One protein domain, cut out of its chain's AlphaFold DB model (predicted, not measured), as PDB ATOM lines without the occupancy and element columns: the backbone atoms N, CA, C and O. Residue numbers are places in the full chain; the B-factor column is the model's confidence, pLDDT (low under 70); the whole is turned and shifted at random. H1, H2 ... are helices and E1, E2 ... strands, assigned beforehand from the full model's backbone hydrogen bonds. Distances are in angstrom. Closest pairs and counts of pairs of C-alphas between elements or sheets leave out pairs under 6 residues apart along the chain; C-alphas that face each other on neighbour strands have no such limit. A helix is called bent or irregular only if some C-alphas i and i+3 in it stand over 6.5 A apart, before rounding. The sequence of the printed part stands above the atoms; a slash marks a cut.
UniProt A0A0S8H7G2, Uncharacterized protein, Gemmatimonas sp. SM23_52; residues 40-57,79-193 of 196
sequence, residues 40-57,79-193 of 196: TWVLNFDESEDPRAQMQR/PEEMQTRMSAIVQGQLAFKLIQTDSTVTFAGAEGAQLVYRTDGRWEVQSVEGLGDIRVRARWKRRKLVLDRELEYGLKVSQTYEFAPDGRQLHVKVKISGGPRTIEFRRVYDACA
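This is residues 40 to 57 and 79 to 193 of the 196 residues of an uncharacterized protein of Gemmatimonas sp. SM23_52 (UniProt A0A0S8H7G2). One antiparallel sheet of ten strands curls round into a nearly closed barrel, with its seam between the edge strands E4 and E5, where E4 comes near E6. H2 reaches one end of this barrel with its residues 85 to 91, and the short H1 packs outside on E10. The printed part has 133 residues, with two named helices and ten named strands in the order E1 H1 H2 E2 E3 E4 E5 E6 E7 E8 E9 E10; its class is mixed, helices and strands. The sheet's order is E4 E3 E2 E1 E10 E9 E8 E7 E6 E5. The whole is compact, with a radius of gyration of the C-alphas of 14.4 A and spans of 40 by 33 by 30 A.

Start at E1, residues 40 to 44, an inner strand with E2, residues 95 to 100, and E10, residues 183 to 192, as antiparallel neighbours; look for N 41 and O 96 at 2.8 A, and N 44 and O 188 at 2.8 A. Next, H1, residues 51 to 57, is on the sheet; its closest C-alphas to E10 are those of Pro 51 and Phe 185, 6.3 A apart. H2, residues 79 to 91, only grazes the sheet with residues 85 to 91. H1 and H2 are close but not clearly touching, about perpendicular at 78 degrees, with the C-alphas of Pro 51 and Val 90 closest at 6.3 A. In both, every O i to N i+4 pair is within hydrogen-bond range. E2, E3, residues 104 to 109, and E4, residues 114 to 118, form a meander, each strand the antiparallel neighbour of the one before; find N 99 and O 106 at 2.9 A, and N 107 and O 115 at 2.8 A. A second meander takes E5, residues 124 to 128, E6, residues 132 to 141, E7, residues 144 to 150, E8, residues 156 to 163, E9, residues 169 to 177, and E10; its pairs include N 126 and O 134 at 2.9 A, then N 137 and O 148, N 147 and O 159, N 158 and O 175, and N 172 and O 187, each at 2.8 A. This is a folded sheet, bent back on itself: E4 E3 E2 E1 E10 E9 face E7 E6 E5, with E8 as the hinge. E4 and E5 are only just apart, at 8.2 A, while the closest C-alphas of E4 and E6, those of Arg 118 and Ala 138, are 6.0 A apart.

Find C-alpha 40 at (163.075, 128.453, 188.697), where E1 begins. H2 runs 18.0 A from C-alpha 79 at (139.579, 153.365, 187.366). E6 spans 27.2 A, E9 25.6 A and E10 28.3 A, ending at C-alpha 192 at (165.705, 128.485, 193.214).

The C-alphas of Pro 79 and Asp 166 are the two farthest apart, at 42.4 A. Residues 58 to 78 are not printed, and C-alphas 57 and 79 are 23.2 A apart across this cut. Of the links printed whole, none is long. Residues 110 to 112 and 193 have pLDDT under 70.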
ATOM      1  N   THR A  40     164.066 127.834 187.816       92.31
ATOM      2  CA  THR A  40     163.075 128.453 188.697       92.31
ATOM      3  C   THR A  40     163.657 129.720 189.312       92.31
ATOM      4  O   THR A  40     164.741 129.705 189.885       92.31
ATOM      5  N   TRP A  41     162.923 130.822 189.201       93.69
ATOM      6  CA  TRP A  41     163.354 132.156 189.603       93.69
ATOM      7  C   TRP A  41     162.381 132.732 190.622       93.69
ATOM      8  O   TRP A  41     161.172 132.760 190.377       93.69
ATOM      9  N   VAL A  42     162.902 133.212 191.749       92.81
ATOM     10  CA  VAL A  42     162.110 133.796 192.841       92.81
ATOM     11  C   VAL A  42     162.564 135.226 193.085       92.81
ATOM     12  O   VAL A  42     163.756 135.504 193.118       92.81
ATOM     13  N   LEU A  43     161.612 136.149 193.201       92.62
ATOM     14  CA  LEU A  43     161.888 137.565 193.406       92.62
ATOM     15  C   LEU A  43     162.605 137.770 194.744       92.62
ATOM     16  O   LEU A  43     162.062 137.453 195.803       92.62
ATOM     17  N   ASN A  44     163.793 138.362 194.689       93.12
ATOM     18  CA  ASN A  44     164.523 138.819 195.857       93.12
ATOM     19  C   ASN A  44     164.056 140.238 196.197       93.12
ATOM     20  O   ASN A  44     164.394 141.199 195.501       93.12
ATOM     21  N   PHE A  45     163.230 140.366 197.235       90.50
ATOM     22  CA  PHE A  45     162.675 141.657 197.649       90.50
ATOM     23  C   PHE A  45     163.728 142.604 198.234       90.50
ATOM     24  O   PHE A  45     163.591 143.811 198.062       90.50
ATOM     25  N   ASP A  46     164.766 142.067 198.877       91.69
ATOM     26  CA  ASP A  46     165.797 142.855 199.556       91.69
ATOM     27  C   ASP A  46     166.769 143.512 198.560       91.69
ATOM     28  O   ASP A  46     167.262 144.616 198.796       91.69
ATOM     29  N   GLU A  47     167.019 142.864 197.417       92.38
ATOM     30  CA  GLU A  47     167.915 143.365 196.362       92.38
ATOM     31  C   GLU A  47     167.187 144.056 195.194       92.38
ATOM     32  O   GLU A  47     167.811 144.734 194.354       92.38
ATOM     33  N   SER A  48     165.861 143.899 195.139       92.25
ATOM     34  CA  SER A  48     164.990 144.603 194.200       92.25
ATOM     35  C   SER A  48     164.720 146.032 194.656       92.25
ATOM     36  O   SER A  48     164.593 146.338 195.836       92.25
ATOM     37  N   GLU A  49     164.574 146.936 193.695       92.00
ATOM     38  CA  GLU A  49     164.131 148.294 193.991       92.00
ATOM     39  C   GLU A  49     162.615 148.309 194.211       92.00
ATOM     40  O   GLU A  49     161.879 147.740 193.403       92.00
ATOM     41  N   ASP A  50     162.135 148.995 195.257       86.00
ATOM     42  CA  ASP A  50     160.696 149.194 195.459       86.00
ATOM     43  C   ASP A  50     160.133 150.090 194.341       86.00
ATOM     44  O   ASP A  50     160.433 151.294 194.280       86.00
ATOM     45  N   PRO A  51     159.262 149.550 193.472       84.31
ATOM     46  CA  PRO A  51     158.686 150.318 192.385       84.31
ATOM     47  C   PRO A  51     157.838 151.493 192.886       84.31
ATOM     48  O   PRO A  51     157.779 152.531 192.227       84.31
ATOM     49  N   ARG A  52     157.176 151.362 194.047       82.19
ATOM     50  CA  ARG A  52     156.362 152.446 194.621       82.19
ATOM     51  C   ARG A  52     157.240 153.572 195.140       82.19
ATOM     52  O   ARG A  52     156.907 154.734 194.904       82.19
ATOM     53  N   ALA A  53     158.355 153.252 195.788       85.19
ATOM     54  CA  ALA A  53     159.338 154.248 196.187       85.19
ATOM     55  C   ALA A  53     159.905 154.995 194.972       85.19
ATOM     56  O   ALA A  53     159.940 156.226 194.994       85.19
ATOM     57  N   GLN A  54     160.256 154.297 193.883       84.50
ATOM     58  CA  GLN A  54     160.722 154.972 192.662       84.50
ATOM     59  C   GLN A  54     159.645 155.855 192.044       84.50
ATOM     60  O   GLN A  54     159.877 157.020 191.726       84.50
ATOM     61  N   MET A  55     158.407 155.368 192.004       80.00
ATOM     62  CA  MET A  55     157.273 156.177 191.586       80.00
ATOM     63  C   MET A  55     157.062 157.434 192.434       80.00
ATOM     64  O   MET A  55     156.550 158.419 191.905       80.00
ATOM     65  N   GLN A  56     157.390 157.415 193.720       81.31
ATOM     66  CA  GLN A  56     157.277 158.590 194.580       81.31
ATOM     67  C   GLN A  56     158.467 159.538 194.418       81.31
ATOM     68  O   GLN A  56     158.263 160.746 194.434       81.31
ATOM     69  N   ARG A  57     159.681 159.014 194.218       79.19
ATOM     70  CA  ARG A  57     160.883 159.821 193.949       79.19
ATOM     71  C   ARG A  57     160.774 160.579 192.634       79.19
ATOM     72  O   ARG A  57     161.029 161.776 192.595       79.19
ATOM     73  N   PRO A  79     138.390 153.018 186.587       76.25
ATOM     74  CA  PRO A  79     139.579 153.365 187.366       76.25
ATOM     75  C   PRO A  79     140.137 152.203 188.199       76.25
ATOM     76  O   PRO A  79     141.353 152.092 188.342       76.25
ATOM     77  N   GLU A  80     139.273 151.321 188.708       81.12
ATOM     78  CA  GLU A  80     139.689 150.141 189.477       81.12
ATOM     79  C   GLU A  80     140.438 149.131 188.608       81.12
ATOM     80  O   GLU A  80     141.497 148.640 188.986       81.12
ATOM     81  N   GLU A  81     139.938 148.871 187.401       79.88
ATOM     82  CA  GLU A  81     140.571 147.954 186.455       79.88
ATOM     83  C   GLU A  81     141.954 148.462 186.030       79.88
ATOM     84  O   GLU A  81     142.928 147.705 185.999       79.88
ATOM     85  N   MET A  82     142.071 149.769 185.775       77.50
ATOM     86  CA  MET A  82     143.357 150.408 185.495       77.50
ATOM     87  C   MET A  82     144.314 150.284 186.688       77.50
ATOM     88  O   MET A  82     145.494 149.983 186.504       77.50
ATOM     89  N   GLN A  83     143.821 150.472 187.914       80.19
ATOM     90  CA  GLN A  83     144.628 150.331 189.124       80.19
ATOM     91  C   GLN A  83     145.129 148.890 189.314       80.19
ATOM     92  O   GLN A  83     146.296 148.696 189.667       80.19
ATOM     93  N   THR A  84     144.293 147.886 189.044       81.44
ATOM     94  CA  THR A  84     144.668 146.465 189.100       81.44
ATOM     95  C   THR A  84     145.725 146.131 188.052       81.44
ATOM     96  O   THR A  84     146.776 145.592 188.400       81.44
ATOM     97  N   ARG A  85     145.519 146.543 186.794       80.81
ATOM     98  CA  ARG A  85     146.496 146.374 185.702       80.81
ATOM     99  C   ARG A  85     147.845 146.998 186.053       80.81
ATOM    100  O   ARG A  85     148.887 146.354 185.940       80.81
ATOM    101  N   MET A  86     147.832 148.245 186.526       80.50
ATOM    102  CA  MET A  86     149.049 148.937 186.952       80.50
ATOM    103  C   MET A  86     149.728 148.212 188.112       80.50
ATOM    104  O   MET A  86     150.945 148.049 188.094       80.50
ATOM    105  N   SER A  87     148.962 147.727 189.087       81.31
ATOM    106  CA  SER A  87     149.507 146.957 190.207       81.31
ATOM    107  C   SER A  87     150.183 145.671 189.724       81.31
ATOM    108  O   SER A  87     151.315 145.419 190.127       81.31
ATOM    109  N   ALA A  88     149.575 144.936 188.788       81.25
ATOM    110  CA  ALA A  88     150.153 143.722 188.207       81.25
ATOM    111  C   ALA A  88     151.475 143.989 187.461       81.25
ATOM    112  O   ALA A  88     152.464 143.280 187.659       81.25
ATOM    113  N   ILE A  89     151.547 145.055 186.652       81.62
ATOM    114  CA  ILE A  89     152.779 145.443 185.937       81.62
ATOM    115  C   ILE A  89     153.903 145.784 186.922       81.62
ATOM    116  O   ILE A  89     155.067 145.433 186.704       81.62
ATOM    117  N   VAL A  90     153.552 146.500 187.989       80.31
ATOM    118  CA  VAL A  90     154.483 147.091 188.953       80.31
ATOM    119  C   VAL A  90     154.974 146.071 189.968       80.31
ATOM    120  O   VAL A  90     156.167 146.041 190.255       80.31
ATOM    121  N   GLN A  91     154.104 145.200 190.463       75.12
ATOM    122  CA  GLN A  91     154.500 144.097 191.336       75.12
ATOM    123  C   GLN A  91     155.310 143.066 190.548       75.12
ATOM    124  O   GLN A  91     156.346 142.602 191.018       75.12
ATOM    125  N   GLY A  92     154.930 142.813 189.292       79.00
ATOM    126  CA  GLY A  92     155.551 141.764 188.500       79.00
ATOM    127  C   GLY A  92     155.284 140.388 189.104       79.00
ATOM    128  O   GLY A  92     154.478 140.217 190.014       79.00
ATOM    129  N   GLN A  93     155.962 139.387 188.563       80.88
ATOM    130  CA  GLN A  93     155.762 138.010 188.975       80.88
ATOM    131  C   GLN A  93     156.691 137.667 190.140       80.88
ATOM    132  O   GLN A  93     157.891 137.918 190.044       80.88
ATOM    133  N   LEU A  94     156.135 137.115 191.223       86.38
ATOM    134  CA  LEU A  94     156.888 136.774 192.437       86.38
ATOM    135  C   LEU A  94     157.791 135.557 192.244       86.38
ATOM    136  O   LEU A  94     158.906 135.528 192.745       86.38
ATOM    137  N   ALA A  95     157.311 134.566 191.498       89.44
ATOM    138  CA  ALA A  95     158.084 133.397 191.124       89.44
ATOM    139  C   ALA A  95     157.638 132.887 189.753       89.44
ATOM    140  O   ALA A  95     156.448 132.931 189.411       89.44
ATOM    141  N   PHE A  96     158.591 132.412 188.962       91.06
ATOM    142  CA  PHE A  96     158.314 131.783 187.679       91.06
ATOM    143  C   PHE A  96     159.355 130.727 187.348       91.06
ATOM    144  O   PHE A  96     160.524 130.856 187.701       91.06
ATOM    145  N   LYS A  97     158.933 129.707 186.606       92.38
ATOM    146  CA  LYS A  97     159.849 128.817 185.905       92.38
ATOM    147  C   LYS A  97     160.045 129.341 184.492       92.38
ATOM    148  O   LYS A  97     159.071 129.538 183.765       92.38
ATOM    149  N   LEU A  98     161.294 129.584 184.116       93.19
ATOM    150  CA  LEU A  98     161.658 129.887 182.745       93.19
ATOM    151  C   LEU A  98     162.075 128.599 182.037       93.19
ATOM    152  O   LEU A  98     162.879 127.833 182.562       93.19
ATOM    153  N   ILE A  99     161.534 128.376 180.845       93.81
ATOM    154  CA  ILE A  99     161.933 127.279 179.966       93.81
ATOM    155  C   ILE A  99     162.355 127.901 178.642       93.81
ATOM    156  O   ILE A  99     161.551 128.568 177.987       93.81
ATOM    157  N   GLN A 100     163.612 127.704 178.262       92.38
ATOM    158  CA  GLN A 100     164.172 128.194 177.011       92.38
ATOM    159  C   GLN A 100     164.298 127.052 176.003       92.38
ATOM    160  O   GLN A 100     164.727 125.949 176.324       92.38
ATOM    161  N   THR A 101     163.926 127.342 174.763       91.31
ATOM    162  CA  THR A 101     164.267 126.531 173.594       91.31
ATOM    163  C   THR A 101     165.081 127.384 172.625       91.31
ATOM    164  O   THR A 101     165.267 128.583 172.841       91.31
ATOM    165  N   ASP A 102     165.495 126.800 171.504       87.38
ATOM    166  CA  ASP A 102     166.225 127.510 170.449       87.38
ATOM    167  C   ASP A 102     165.459 128.721 169.884       87.38
ATOM    168  O   ASP A 102     166.060 129.635 169.321       87.38
ATOM    169  N   SER A 103     164.124 128.742 170.007       89.62
ATOM    170  CA  SER A 103     163.279 129.775 169.388       89.62
ATOM    171  C   SER A 103     162.248 130.412 170.318       89.62
ATOM    172  O   SER A 103     161.711 131.478 169.992       89.62
ATOM    173  N   THR A 104     161.993 129.832 171.492       94.12
ATOM    174  CA  THR A 104     160.975 130.311 172.432       94.12
ATOM    175  C   THR A 104     161.499 130.429 173.854       94.12
ATOM    176  O   THR A 104     162.409 129.718 174.270       94.12
ATOM    177  N   VAL A 105     160.884 131.332 174.608       94.69
ATOM    178  CA  VAL A 105     161.017 131.417 176.061       94.69
ATOM    179  C   VAL A 105     159.626 131.339 176.672       94.69
ATOM    180  O   VAL A 105     158.731 132.097 176.296       94.69
ATOM    181  N   THR A 106     159.446 130.413 177.603       94.25
ATOM    182  CA  THR A 106     158.188 130.202 178.314       94.25
ATOM    183  C   THR A 106     158.358 130.623 179.761       94.25
ATOM    184  O   THR A 106     159.255 130.141 180.447       94.25
ATOM    185  N   PHE A 107     157.479 131.504 180.227       91.75
ATOM    186  CA  PHE A 107     157.354 131.900 181.623       91.75
ATOM    187  C   PHE A 107     156.152 131.168 182.215       91.75
ATOM    188  O   PHE A 107     155.012 131.497 181.893       91.75
ATOM    189  N   ALA A 108     156.397 130.175 183.064       90.00
ATOM    190  CA  ALA A 108     155.357 129.457 183.788       90.00
ATOM    191  C   ALA A 108     155.214 130.028 185.204       90.00
ATOM    192  O   ALA A 108     156.183 130.069 185.962       90.00
ATOM    193  N   GLY A 109     154.018 130.503 185.552       80.19
ATOM    194  CA  GLY A 109     153.706 131.005 186.888       80.19
ATOM    195  C   GLY A 109     153.245 129.945 187.875       80.19
ATOM    196  O   GLY A 109     152.945 128.813 187.502       80.19
ATOM    197  N   ALA A 110     153.183 130.344 189.148       62.66
ATOM    198  CA  ALA A 110     152.816 129.471 190.263       62.66
ATOM    199  C   ALA A 110     151.385 128.905 190.152       62.66
ATOM    200  O   ALA A 110     151.138 127.794 190.604       62.66
ATOM    201  N   GLU A 111     150.467 129.631 189.506       63.16
ATOM    202  CA  GLU A 111     149.063 129.222 189.326       63.16
ATOM    203  C   GLU A 111     148.801 128.513 187.981       63.16
ATOM    204  O   GLU A 111     147.664 128.389 187.538       63.16
ATOM    205  N   GLY A 112     149.851 128.044 187.296       62.53
ATOM    206  CA  GLY A 112     149.729 127.261 186.058       62.53
ATOM    207  C   GLY A 112     149.554 128.082 184.775       62.53
ATOM    208  O   GLY A 112     149.667 127.522 183.685       62.53
ATOM    209  N   ALA A 113     149.362 129.402 184.868       74.94
ATOM    210  CA  ALA A 113     149.404 130.291 183.710       74.94
ATOM    211  C   ALA A 113     150.802 130.275 183.063       74.94
ATOM    212  O   ALA A 113     151.814 130.478 183.741       74.94
ATOM    213  N   GLN A 114     150.864 130.044 181.750       85.06
ATOM    214  CA  GLN A 114     152.109 130.043 180.980       85.06
ATOM    215  C   GLN A 114     152.063 131.096 179.878       85.06
ATOM    216  O   GLN A 114     151.121 131.146 179.090       85.06
ATOM    217  N   LEU A 115     153.111 131.914 179.800       88.50
ATOM    218  CA  LEU A 115     153.303 132.890 178.736       88.50
ATOM    219  C   LEU A 115     154.466 132.443 177.860       88.50
ATOM    220  O   LEU A 115     155.610 132.392 178.313       88.50
ATOM    221  N   VAL A 116     154.166 132.115 176.608       92.50
ATOM    222  CA  VAL A 116     155.154 131.673 175.621       92.50
ATOM    223  C   VAL A 116     155.475 132.834 174.690       92.50
ATOM    224  O   VAL A 116     154.576 133.426 174.091       92.50
ATOM    225  N   TYR A 117     156.759 133.144 174.533       93.81
ATOM    226  CA  TYR A 117     157.224 134.196 173.638       93.81
ATOM    227  C   TYR A 117     158.213 133.654 172.616       93.81
ATOM    228  O   TYR A 117     159.217 133.032 172.970       93.81
ATOM    229  N   ARG A 118     157.973 133.952 171.338       94.25
ATOM    230  CA  ARG A 118     158.956 133.730 170.275       94.25
ATOM    231  C   ARG A 118     160.057 134.779 170.346       94.25
ATOM    232  O   ARG A 118     159.788 135.971 170.474       94.25
ATOM    233  N   THR A 119     161.307 134.335 170.245       93.81
ATOM    234  CA  THR A 119     162.500 135.191 170.384       93.81
ATOM    235  C   THR A 119     163.024 135.741 169.052       93.81
ATOM    236  O   THR A 119     164.116 136.307 168.988       93.81
ATOM    237  N   ASP A 120     162.220 135.636 167.989       92.00
ATOM    238  CA  ASP A 120     162.534 136.083 166.625       92.00
ATOM    239  C   ASP A 120     162.395 137.605 166.413       92.00
ATOM    240  O   ASP A 120     162.629 138.117 165.315       92.00
ATOM    241  N   GLY A 121     162.023 138.348 167.460       92.75
ATOM    242  CA  GLY A 121     161.878 139.797 167.414       92.75
ATOM    243  C   GLY A 121     160.653 140.292 166.652       92.75
ATOM    244  O   GLY A 121     160.582 141.492 166.361       92.75
ATOM    245  N   ARG A 122     159.682 139.427 166.351       94.69
ATOM    246  CA  ARG A 122     158.402 139.831 165.763       94.69
ATOM    247  C   ARG A 122     157.413 140.245 166.849       94.69
ATOM    248  O   ARG A 122     157.519 139.844 168.002       94.69
ATOM    249  N   TRP A 123     156.490 141.126 166.475       94.25
ATOM    250  CA  TRP A 123     155.385 141.518 167.344       94.25
ATOM    251  C   TRP A 123     154.234 140.535 167.185       94.25
ATOM    252  O   TRP A 123     153.802 140.284 166.062       94.25
ATOM    253  N   GLU A 124     153.695 140.074 168.300       94.31
ATOM    254  CA  GLU A 124     152.558 139.163 168.368       94.31
ATOM    255  C   GLU A 124     151.505 139.732 169.314       94.31
ATOM    256  O   GLU A 124     151.847 140.416 170.276       94.31
ATOM    257  N   VAL A 125     150.228 139.493 169.030       93.38
ATOM    258  CA  VAL A 125     149.136 139.849 169.945       93.38
ATOM    259  C   VAL A 125     148.859 138.639 170.828       93.38
ATOM    260  O   VAL A 125     148.720 137.532 170.313       93.38
ATOM    261  N   GLN A 126     148.790 138.845 172.138       88.81
ATOM    262  CA  GLN A 126     148.437 137.818 173.111       88.81
ATOM    263  C   GLN A 126     147.430 138.394 174.104       88.81
ATOM    264  O   GLN A 126     147.628 139.495 174.615       88.81
ATOM    265  N   SER A 127     146.370 137.645 174.391       86.00
ATOM    266  CA  SER A 127     145.435 137.971 175.466       86.00
ATOM    267  C   SER A 127     145.996 137.422 176.771       86.00
ATOM    268  O   SER A 127     146.193 136.215 176.908       86.00
ATOM    269  N   VAL A 128     146.284 138.305 177.721       82.44
ATOM    270  CA  VAL A 128     146.841 137.938 179.025       82.44
ATOM    271  C   VAL A 128     145.830 138.277 180.107       82.44
ATOM    272  O   VAL A 128     145.333 139.404 180.180       82.44
ATOM    273  N   GLU A 129     145.535 137.306 180.966       77.06
ATOM    274  CA  GLU A 129     144.638 137.507 182.100       77.06
ATOM    275  C   GLU A 129     145.120 138.677 182.972       77.06
ATOM    276  O   GLU A 129     146.306 138.828 183.264       77.06
ATOM    277  N   GLY A 130     144.197 139.573 183.320       73.69
ATOM    278  CA  GLY A 130     144.496 140.777 184.094       73.69
ATOM    279  C   GLY A 130     145.184 141.914 183.327       73.69
ATOM    280  O   GLY A 130     145.218 143.021 183.853       73.69
ATOM    281  N   LEU A 131     145.688 141.700 182.101       77.06
ATOM    282  CA  LEU A 131     146.286 142.749 181.252       77.06
ATOM    283  C   LEU A 131     145.511 143.018 179.951       77.06
ATOM    284  O   LEU A 131     145.691 144.086 179.364       77.06
ATOM    285  N   GLY A 132     144.635 142.098 179.536       82.88
ATOM    286  CA  GLY A 132     143.884 142.180 178.284       82.88
ATOM    287  C   GLY A 132     144.743 141.828 177.068       82.88
ATOM    288  O   GLY A 132     145.745 141.119 177.183       82.88
ATOM    289  N   ASP A 133     144.348 142.329 175.900       88.25
ATOM    290  CA  ASP A 133     145.107 142.139 174.666       88.25
ATOM    291  C   ASP A 133     146.358 143.018 174.672       88.25
ATOM    292  O   ASP A 133     146.296 144.250 174.714       88.25
ATOM    293  N   ILE A 134     147.519 142.373 174.611       90.25
ATOM    294  CA  ILE A 134     148.817 143.038 174.571       90.25
ATOM    295  C   ILE A 134     149.556 142.671 173.290       90.25
ATOM    296  O   ILE A 134     149.492 141.540 172.813       90.25
ATOM    297  N   ARG A 135     150.316 143.619 172.740       94.38
ATOM    298  CA  ARG A 135     151.331 143.311 171.729       94.38
ATOM    299  C   ARG A 135     152.637 143.029 172.433       94.38
ATOM    300  O   ARG A 135     153.108 143.855 173.204       94.38
ATOM    301  N   VAL A 136     153.256 141.900 172.144       95.12
ATOM    302  CA  VAL A 136     154.517 141.486 172.747       95.12
ATOM    303  C   VAL A 136     155.555 141.176 171.683       95.12
ATOM    304  O   VAL A 136     155.231 140.728 170.589       95.12
ATOM    305  N   ARG A 137     156.815 141.448 172.001       96.25
ATOM    306  CA  ARG A 137     157.977 141.091 171.198       96.25
ATOM    307  C   ARG A 137     159.104 140.667 172.122       96.25
ATOM    308  O   ARG A 137     159.578 141.487 172.909       96.25
ATOM    309  N   ALA A 138     159.587 139.439 171.969       96.38
ATOM    310  CA  ALA A 138     160.811 138.986 172.617       96.38
ATOM    311  C   ALA A 138     161.953 138.906 171.603       96.38
ATOM    312  O   ALA A 138     161.759 138.556 170.441       96.38
ATOM    313  N   ARG A 139     163.159 139.271 172.031       95.38
ATOM    314  CA  ARG A 139     164.368 139.176 171.207       95.38
ATOM    315  C   ARG A 139     165.615 139.094 172.059       95.38
ATOM    316  O   ARG A 139     165.700 139.725 173.113       95.38
ATOM    317  N   TRP A 140     166.626 138.431 171.527       93.50
ATOM    318  CA  TRP A 140     167.964 138.463 172.093       93.50
ATOM    319  C   TRP A 140     168.738 139.689 171.612       93.50
ATOM    320  O   TRP A 140     168.726 140.054 170.435       93.50
ATOM    321  N   LYS A 141     169.426 140.355 172.539       92.56
ATOM    322  CA  LYS A 141     170.418 141.394 172.252       92.56
ATOM    323  C   LYS A 141     171.700 141.053 172.990       92.56
ATOM    324  O   LYS A 141     171.819 141.312 174.188       92.56
ATOM    325  N   ARG A 142     172.683 140.512 172.264       88.44
ATOM    326  CA  ARG A 142     173.906 139.947 172.858       88.44
ATOM    327  C   ARG A 142     173.508 138.873 173.882       88.44
ATOM    328  O   ARG A 142     172.794 137.950 173.531       88.44
ATOM    329  N   ARG A 143     173.895 139.034 175.147       90.31
ATOM    330  CA  ARG A 143     173.596 138.113 176.256       90.31
ATOM    331  C   ARG A 143     172.363 138.517 177.079       90.31
ATOM    332  O   ARG A 143     172.279 138.172 178.251       90.31
ATOM    333  N   LYS A 144     171.456 139.318 176.506       95.00
ATOM    334  CA  LYS A 144     170.270 139.840 177.199       95.00
ATOM    335  C   LYS A 144     169.003 139.468 176.452       95.00
ATOM    336  O   LYS A 144     168.933 139.682 175.238       95.00
ATOM    337  N   LEU A 145     167.999 138.995 177.175       96.00
ATOM    338  CA  LEU A 145     166.651 138.826 176.646       96.00
ATOM    339  C   LEU A 145     165.894 140.143 176.834       96.00
ATOM    340  O   LEU A 145     165.801 140.667 177.943       96.00
ATOM    341  N   VAL A 146     165.365 140.696 175.748       96.94
ATOM    342  CA  VAL A 146     164.556 141.917 175.765       96.94
ATOM    343  C   VAL A 146     163.126 141.562 175.409       96.94
ATOM    344  O   VAL A 146     162.868 141.078 174.307       96.94
ATOM    345  N   LEU A 147     162.215 141.852 176.329       95.94
ATOM    346  CA  LEU A 147     160.784 141.661 176.183       95.94
ATOM    347  C   LEU A 147     160.101 143.028 176.158       95.94
ATOM    348  O   LEU A 147     160.020 143.718 177.173       95.94
ATOM    349  N   ASP A 148     159.629 143.426 174.984       96.06
ATOM    350  CA  ASP A 148     158.866 144.652 174.787       96.06
ATOM    351  C   ASP A 148     157.370 144.304 174.757       96.06
ATOM    352  O   ASP A 148     156.960 143.402 174.029       96.06
ATOM    353  N   ARG A 149     156.551 145.020 175.527       94.06
ATOM    354  CA  ARG A 149     155.090 144.889 175.560       94.06
ATOM    355  C   ARG A 149     154.448 146.249 175.318       94.06
ATOM    356  O   ARG A 149     154.786 147.218 175.997       94.06
ATOM    357  N   GLU A 150     153.519 146.323 174.379       92.75
ATOM    358  CA  GLU A 150     152.602 147.448 174.217       92.75
ATOM    359  C   GLU A 150     151.230 146.998 174.704       92.75
ATOM    360  O   GLU A 150     150.666 146.026 174.202       92.75
ATOM    361  N   LEU A 151     150.726 147.688 175.714       86.75
ATOM    362  CA  LEU A 151     149.404 147.465 176.267       86.75
ATOM    363  C   LEU A 151     148.430 148.485 175.674       86.75
ATOM    364  O   LEU A 151     148.818 149.444 174.994       86.75
ATOM    365  N   GLU A 152     147.151 148.300 175.976       78.31
ATOM    366  CA  GLU A 152     146.135 149.309 175.710       78.31
ATOM    367  C   GLU A 152     146.513 150.680 176.306       78.31
ATOM    368  O   GLU A 152     147.331 150.806 177.222       78.31
ATOM    369  N   TYR A 153     145.898 151.741 175.777       75.31
ATOM    370  CA  TYR A 153     146.099 153.130 176.225       75.31
ATOM    371  C   TYR A 153     147.516 153.684 176.004       75.31
ATOM    372  O   TYR A 153     147.868 154.721 176.560       75.31
ATOM    373  N   GLY A 154     148.318 153.029 175.159       81.12
ATOM    374  CA  GLY A 154     149.644 153.505 174.760       81.12
ATOM    375  C   GLY A 154     150.750 153.222 175.776       81.12
ATOM    376  O   GLY A 154     151.881 153.663 175.567       81.12
ATOM    377  N   LEU A 155     150.452 152.474 176.845       86.62
ATOM    378  CA  LEU A 155     151.442 152.039 177.825       86.62
ATOM    379  C   LEU A 155     152.417 151.045 177.194       86.62
ATOM    380  O   LEU A 155     152.025 150.074 176.548       86.62
ATOM    381  N   LYS A 156     153.708 151.272 177.415       92.94
ATOM    382  CA  LYS A 156     154.779 150.403 176.932       92.94
ATOM    383  C   LYS A 156     155.631 149.944 178.094       92.94
ATOM    384  O   LYS A 156     156.153 150.773 178.838       92.94
ATOM    385  N   VAL A 157     155.807 148.637 178.213       93.38
ATOM    386  CA  VAL A 157     156.646 148.000 179.225       93.38
ATOM    387  C   VAL A 157     157.779 147.283 178.508       93.38
ATOM    388  O   VAL A 157     157.536 146.392 177.704       93.38
ATOM    389  N   SER A 158     159.017 147.666 178.788       95.50
ATOM    390  CA  SER A 158     160.204 146.963 178.307       95.50
ATOM    391  C   SER A 158     160.906 146.324 179.495       95.50
ATOM    392  O   SER A 158     161.198 146.996 180.485       95.50
ATOM    393  N   GLN A 159     161.149 145.020 179.413       95.75
ATOM    394  CA  GLN A 159     161.906 144.262 180.399       95.75
ATOM    395  C   GLN A 159     163.176 143.738 179.744       95.75
ATOM    396  O   GLN A 159     163.127 143.093 178.698       95.75
ATOM    397  N   THR A 160     164.322 144.024 180.349       97.19
ATOM    398  CA  THR A 160     165.614 143.487 179.916       97.19
ATOM    399  C   THR A 160     166.145 142.562 180.992       97.19
ATOM    400  O   THR A 160     166.450 143.026 182.088       97.19
ATOM    401  N   TYR A 161     166.256 141.283 180.657       95.94
ATOM    402  CA  TYR A 161     166.773 140.228 181.514       95.94
ATOM    403  C   TYR A 161     168.246 139.992 181.191       95.94
ATOM    404  O   TYR A 161     168.627 139.857 180.023       95.94
ATOM    405  N   GLU A 162     169.067 139.938 182.228       96.06
ATOM    406  CA  GLU A 162     170.482 139.603 182.150       96.06
ATOM    407  C   GLU A 162     170.891 138.783 183.374       96.06
ATOM    408  O   GLU A 162     170.406 139.037 184.475       96.06
ATOM    409  N   PHE A 163     171.798 137.823 183.196       94.19
ATOM    410  CA  PHE A 163     172.450 137.197 184.341       94.19
ATOM    411  C   PHE A 163     173.285 138.224 185.102       94.19
ATOM    412  O   PHE A 163     173.988 139.045 184.497       94.19
ATOM    413  N   ALA A 164     173.252 138.134 186.428       90.94
ATOM    414  CA  ALA A 164     174.276 138.723 187.267       90.94
ATOM    415  C   ALA A 164     175.652 138.101 186.943       90.94
ATOM    416  O   ALA A 164     175.722 136.992 186.405       90.94
ATOM    417  N   PRO A 165     176.767 138.786 187.255       84.56
ATOM    418  CA  PRO A 165     178.108 138.273 186.973       84.56
ATOM    419  C   PRO A 165     178.403 136.895 187.579       84.56
ATOM    420  O   PRO A 165     179.233 136.168 187.043       84.56
ATOM    421  N   ASP A 166     177.733 136.542 188.678       83.88
ATOM    422  CA  ASP A 166     177.887 135.257 189.360       83.88
ATOM    423  C   ASP A 166     177.013 134.131 188.773       83.88
ATOM    424  O   ASP A 166     177.162 132.977 189.165       83.88
ATOM    425  N   GLY A 167     176.112 134.454 187.836       83.06
ATOM    426  CA  GLY A 167     175.205 133.509 187.181       83.06
ATOM    427  C   GLY A 167     174.086 132.953 188.065       83.06
ATOM    428  O   GLY A 167     173.316 132.122 187.592       83.06
ATOM    429  N   ARG A 168     173.965 133.391 189.325       88.81
ATOM    430  CA  ARG A 168     172.959 132.871 190.273       88.81
ATOM    431  C   ARG A 168     171.712 133.733 190.363       88.81
ATOM    432  O   ARG A 168     170.706 133.291 190.912       88.81
ATOM    433  N   GLN A 169     171.778 134.941 189.815       94.56
ATOM    434  CA  GLN A 169     170.668 135.879 189.806       94.56
ATOM    435  C   GLN A 169     170.323 136.323 188.388       94.56
ATOM    436  O   GLN A 169     171.201 136.498 187.536       94.56
ATOM    437  N   LEU A 170     169.037 136.582 188.154       95.19
ATOM    438  CA  LEU A 170     168.572 137.360 187.015       95.19
ATOM    439  C   LEU A 170     168.298 138.795 187.449       95.19
ATOM    440  O   LEU A 170     167.415 139.075 188.260       95.19
ATOM    441  N   HIS A 171     169.015 139.726 186.831       95.69
ATOM    442  CA  HIS A 171     168.713 141.143 186.911       95.69
ATOM    443  C   HIS A 171     167.736 141.511 185.801       95.69
ATOM    444  O   HIS A 171     168.005 141.332 184.612       95.69
ATOM    445  N   VAL A 172     166.595 142.070 186.192       96.06
ATOM    446  CA  VAL A 172     165.546 142.503 185.276       96.06
ATOM    447  C   VAL A 172     165.390 144.006 185.389       96.06
ATOM    448  O   VAL A 172     164.860 144.525 186.370       96.06
ATOM    449  N   LYS A 173     165.832 144.728 184.362       95.94
ATOM    450  CA  LYS A 173     165.555 146.162 184.246       95.94
ATOM    451  C   LYS A 173     164.185 146.349 183.627       95.94
ATOM    452  O   LYS A 173     163.939 145.869 182.520       95.94
ATOM    453  N   VAL A 174     163.309 147.048 184.333       95.12
ATOM    454  CA  VAL A 174     161.943 147.336 183.907       95.12
ATOM    455  C   VAL A 174     161.853 148.808 183.554       95.12
ATOM    456  O   VAL A 174     162.236 149.663 184.346       95.12
ATOM    457  N   LYS A 175     161.322 149.100 182.370       94.31
ATOM    458  CA  LYS A 175     161.026 150.450 181.902       94.31
ATOM    459  C   LYS A 175     159.565 150.531 181.504       94.31
ATOM    460  O   LYS A 175     159.127 149.808 180.610       94.31
ATOM    461  N   ILE A 176     158.828 151.434 182.131       91.81
ATOM    462  CA  ILE A 176     157.426 151.715 181.829       91.81
ATOM    463  C   ILE A 176     157.356 153.113 181.220       91.81
ATOM    464  O   ILE A 176     157.886 154.063 181.787       91.81
ATOM    465  N   SER A 177     156.730 153.247 180.056       90.88
ATOM    466  CA  SER A 177     156.596 154.509 179.317       90.88
ATOM    467  C   SER A 177     155.225 154.611 178.642       90.88
ATOM    468  O   SER A 177     154.412 153.696 178.745       90.88
ATOM    469  N   GLY A 178     154.938 155.737 177.983       83.25
ATOM    470  CA  GLY A 178     153.647 155.987 177.323       83.25
ATOM    471  C   GLY A 178     152.558 156.559 178.237       83.25
ATOM    472  O   GLY A 178     151.533 157.021 177.749       83.25
ATOM    473  N   GLY A 179     152.799 156.591 179.550       78.75
ATOM    474  CA  GLY A 179     152.024 157.382 180.505       78.75
ATOM    475  C   GLY A 179     152.550 158.822 180.644       78.75
ATOM    476  O   GLY A 179     153.428 159.238 179.887       78.75
ATOM    477  N   PRO A 180     152.086 159.582 181.655       75.19
ATOM    478  CA  PRO A 180     152.540 160.959 181.896       75.19
ATOM    479  C   PRO A 180     154.037 161.061 182.231       75.19
ATOM    480  O   PRO A 180     154.601 162.150 182.222       75.19
ATOM    481  N   ARG A 181     154.679 159.934 182.553       80.06
ATOM    482  CA  ARG A 181     156.101 159.838 182.871       80.06
ATOM    483  C   ARG A 181     156.658 158.472 182.498       80.06
ATOM    484  O   ARG A 181     155.912 157.498 182.382       80.06
ATOM    485  N   THR A 182     157.977 158.422 182.356       88.56
ATOM    486  CA  THR A 182     158.734 157.171 182.264       88.56
ATOM    487  C   THR A 182     159.206 156.780 183.657       88.56
ATOM    488  O   THR A 182     159.638 157.649 184.406       88.56
ATOM    489  N   ILE A 183     159.100 155.499 184.001       89.75
ATOM    490  CA  ILE A 183     159.545 154.948 185.285       89.75
ATOM    491  C   ILE A 183     160.487 153.792 184.977       89.75
ATOM    492  O   ILE A 183     160.172 152.945 184.135       89.75
ATOM    493  N   GLU A 184     161.627 153.759 185.654       92.69
ATOM    494  CA  GLU A 184     162.623 152.701 185.520       92.69
ATOM    495  C   GLU A 184     162.966 152.149 186.900       92.69
ATOM    496  O   GLU A 184     163.133 152.906 187.851       92.69
ATOM    497  N   PHE A 185     163.030 150.826 187.017       93.75
ATOM    498  CA  PHE A 185     163.448 150.164 188.249       93.75
ATOM    499  C   PHE A 185     164.026 148.779 187.958       93.75
ATOM    500  O   PHE A 185     163.768 148.179 186.906       93.75
ATOM    501  N   ARG A 186     164.819 148.261 188.893       94.69
ATOM    502  CA  ARG A 186     165.419 146.926 188.819       94.69
ATOM    503  C   ARG A 186     164.673 145.931 189.706       94.69
ATOM    504  O   ARG A 186     164.441 146.195 190.881       94.69
ATOM    505  N   ARG A 187     164.389 144.749 189.159       94.69
ATOM    506  CA  ARG A 187     164.057 143.540 189.927       94.69
ATOM    507  C   ARG A 187     165.232 142.571 189.898       94.69
ATOM    508  O   ARG A 187     165.909 142.464 188.874       94.69
ATOM    509  N   VAL A 188     165.445 141.875 191.003       95.31
ATOM    510  CA  VAL A 188     166.447 140.819 191.148       95.31
ATOM    511  C   VAL A 188     165.711 139.526 191.460       95.31
ATOM    512  O   VAL A 188     164.831 139.510 192.316       95.31
ATOM    513  N   TYR A 189     166.033 138.467 190.730       94.88
ATOM    514  CA  TYR A 189     165.507 137.133 190.979       94.88
ATOM    515  C   TYR A 189     166.650 136.194 191.322       94.88
ATOM    516  O   TYR A 189     167.622 136.137 190.572       94.88
ATOM    517  N   ASP A 190     166.497 135.427 192.390       94.38
ATOM    518  CA  ASP A 190     167.424 134.366 192.753       94.38
ATOM    519  C   ASP A 190     167.020 133.062 192.065       94.38
ATOM    520  O   ASP A 190     165.828 132.751 191.934       94.38
ATOM    521  N   ALA A 191     168.016 132.291 191.635       91.50
ATOM    522  CA  ALA A 191     167.800 130.924 191.195       91.50
ATOM    523  C   ALA A 191     167.344 130.084 192.395       91.50
ATOM    524  O   ALA A 191     168.071 129.918 193.376       91.50
ATOM    525  N   CYS A 192     166.141 129.531 192.311       84.44
ATOM    526  CA  CYS A 192     165.705 128.485 193.214       84.44
ATOM    527  C   CYS A 192     166.308 127.173 192.715       84.44
ATOM    528  O   CYS A 192     166.139 126.818 191.546       84.44
ATOM    529  N   ALA A 193     167.029 126.464 193.580       64.44
ATOM    530  CA  ALA A 193     167.490 125.128 193.246       64.44
ATOM    531  C   ALA A 193     166.258 124.243 193.010       64.44
ATOM    532  O   ALA A 193     165.498 123.975 193.943       64.44
TER     533      ALA A 193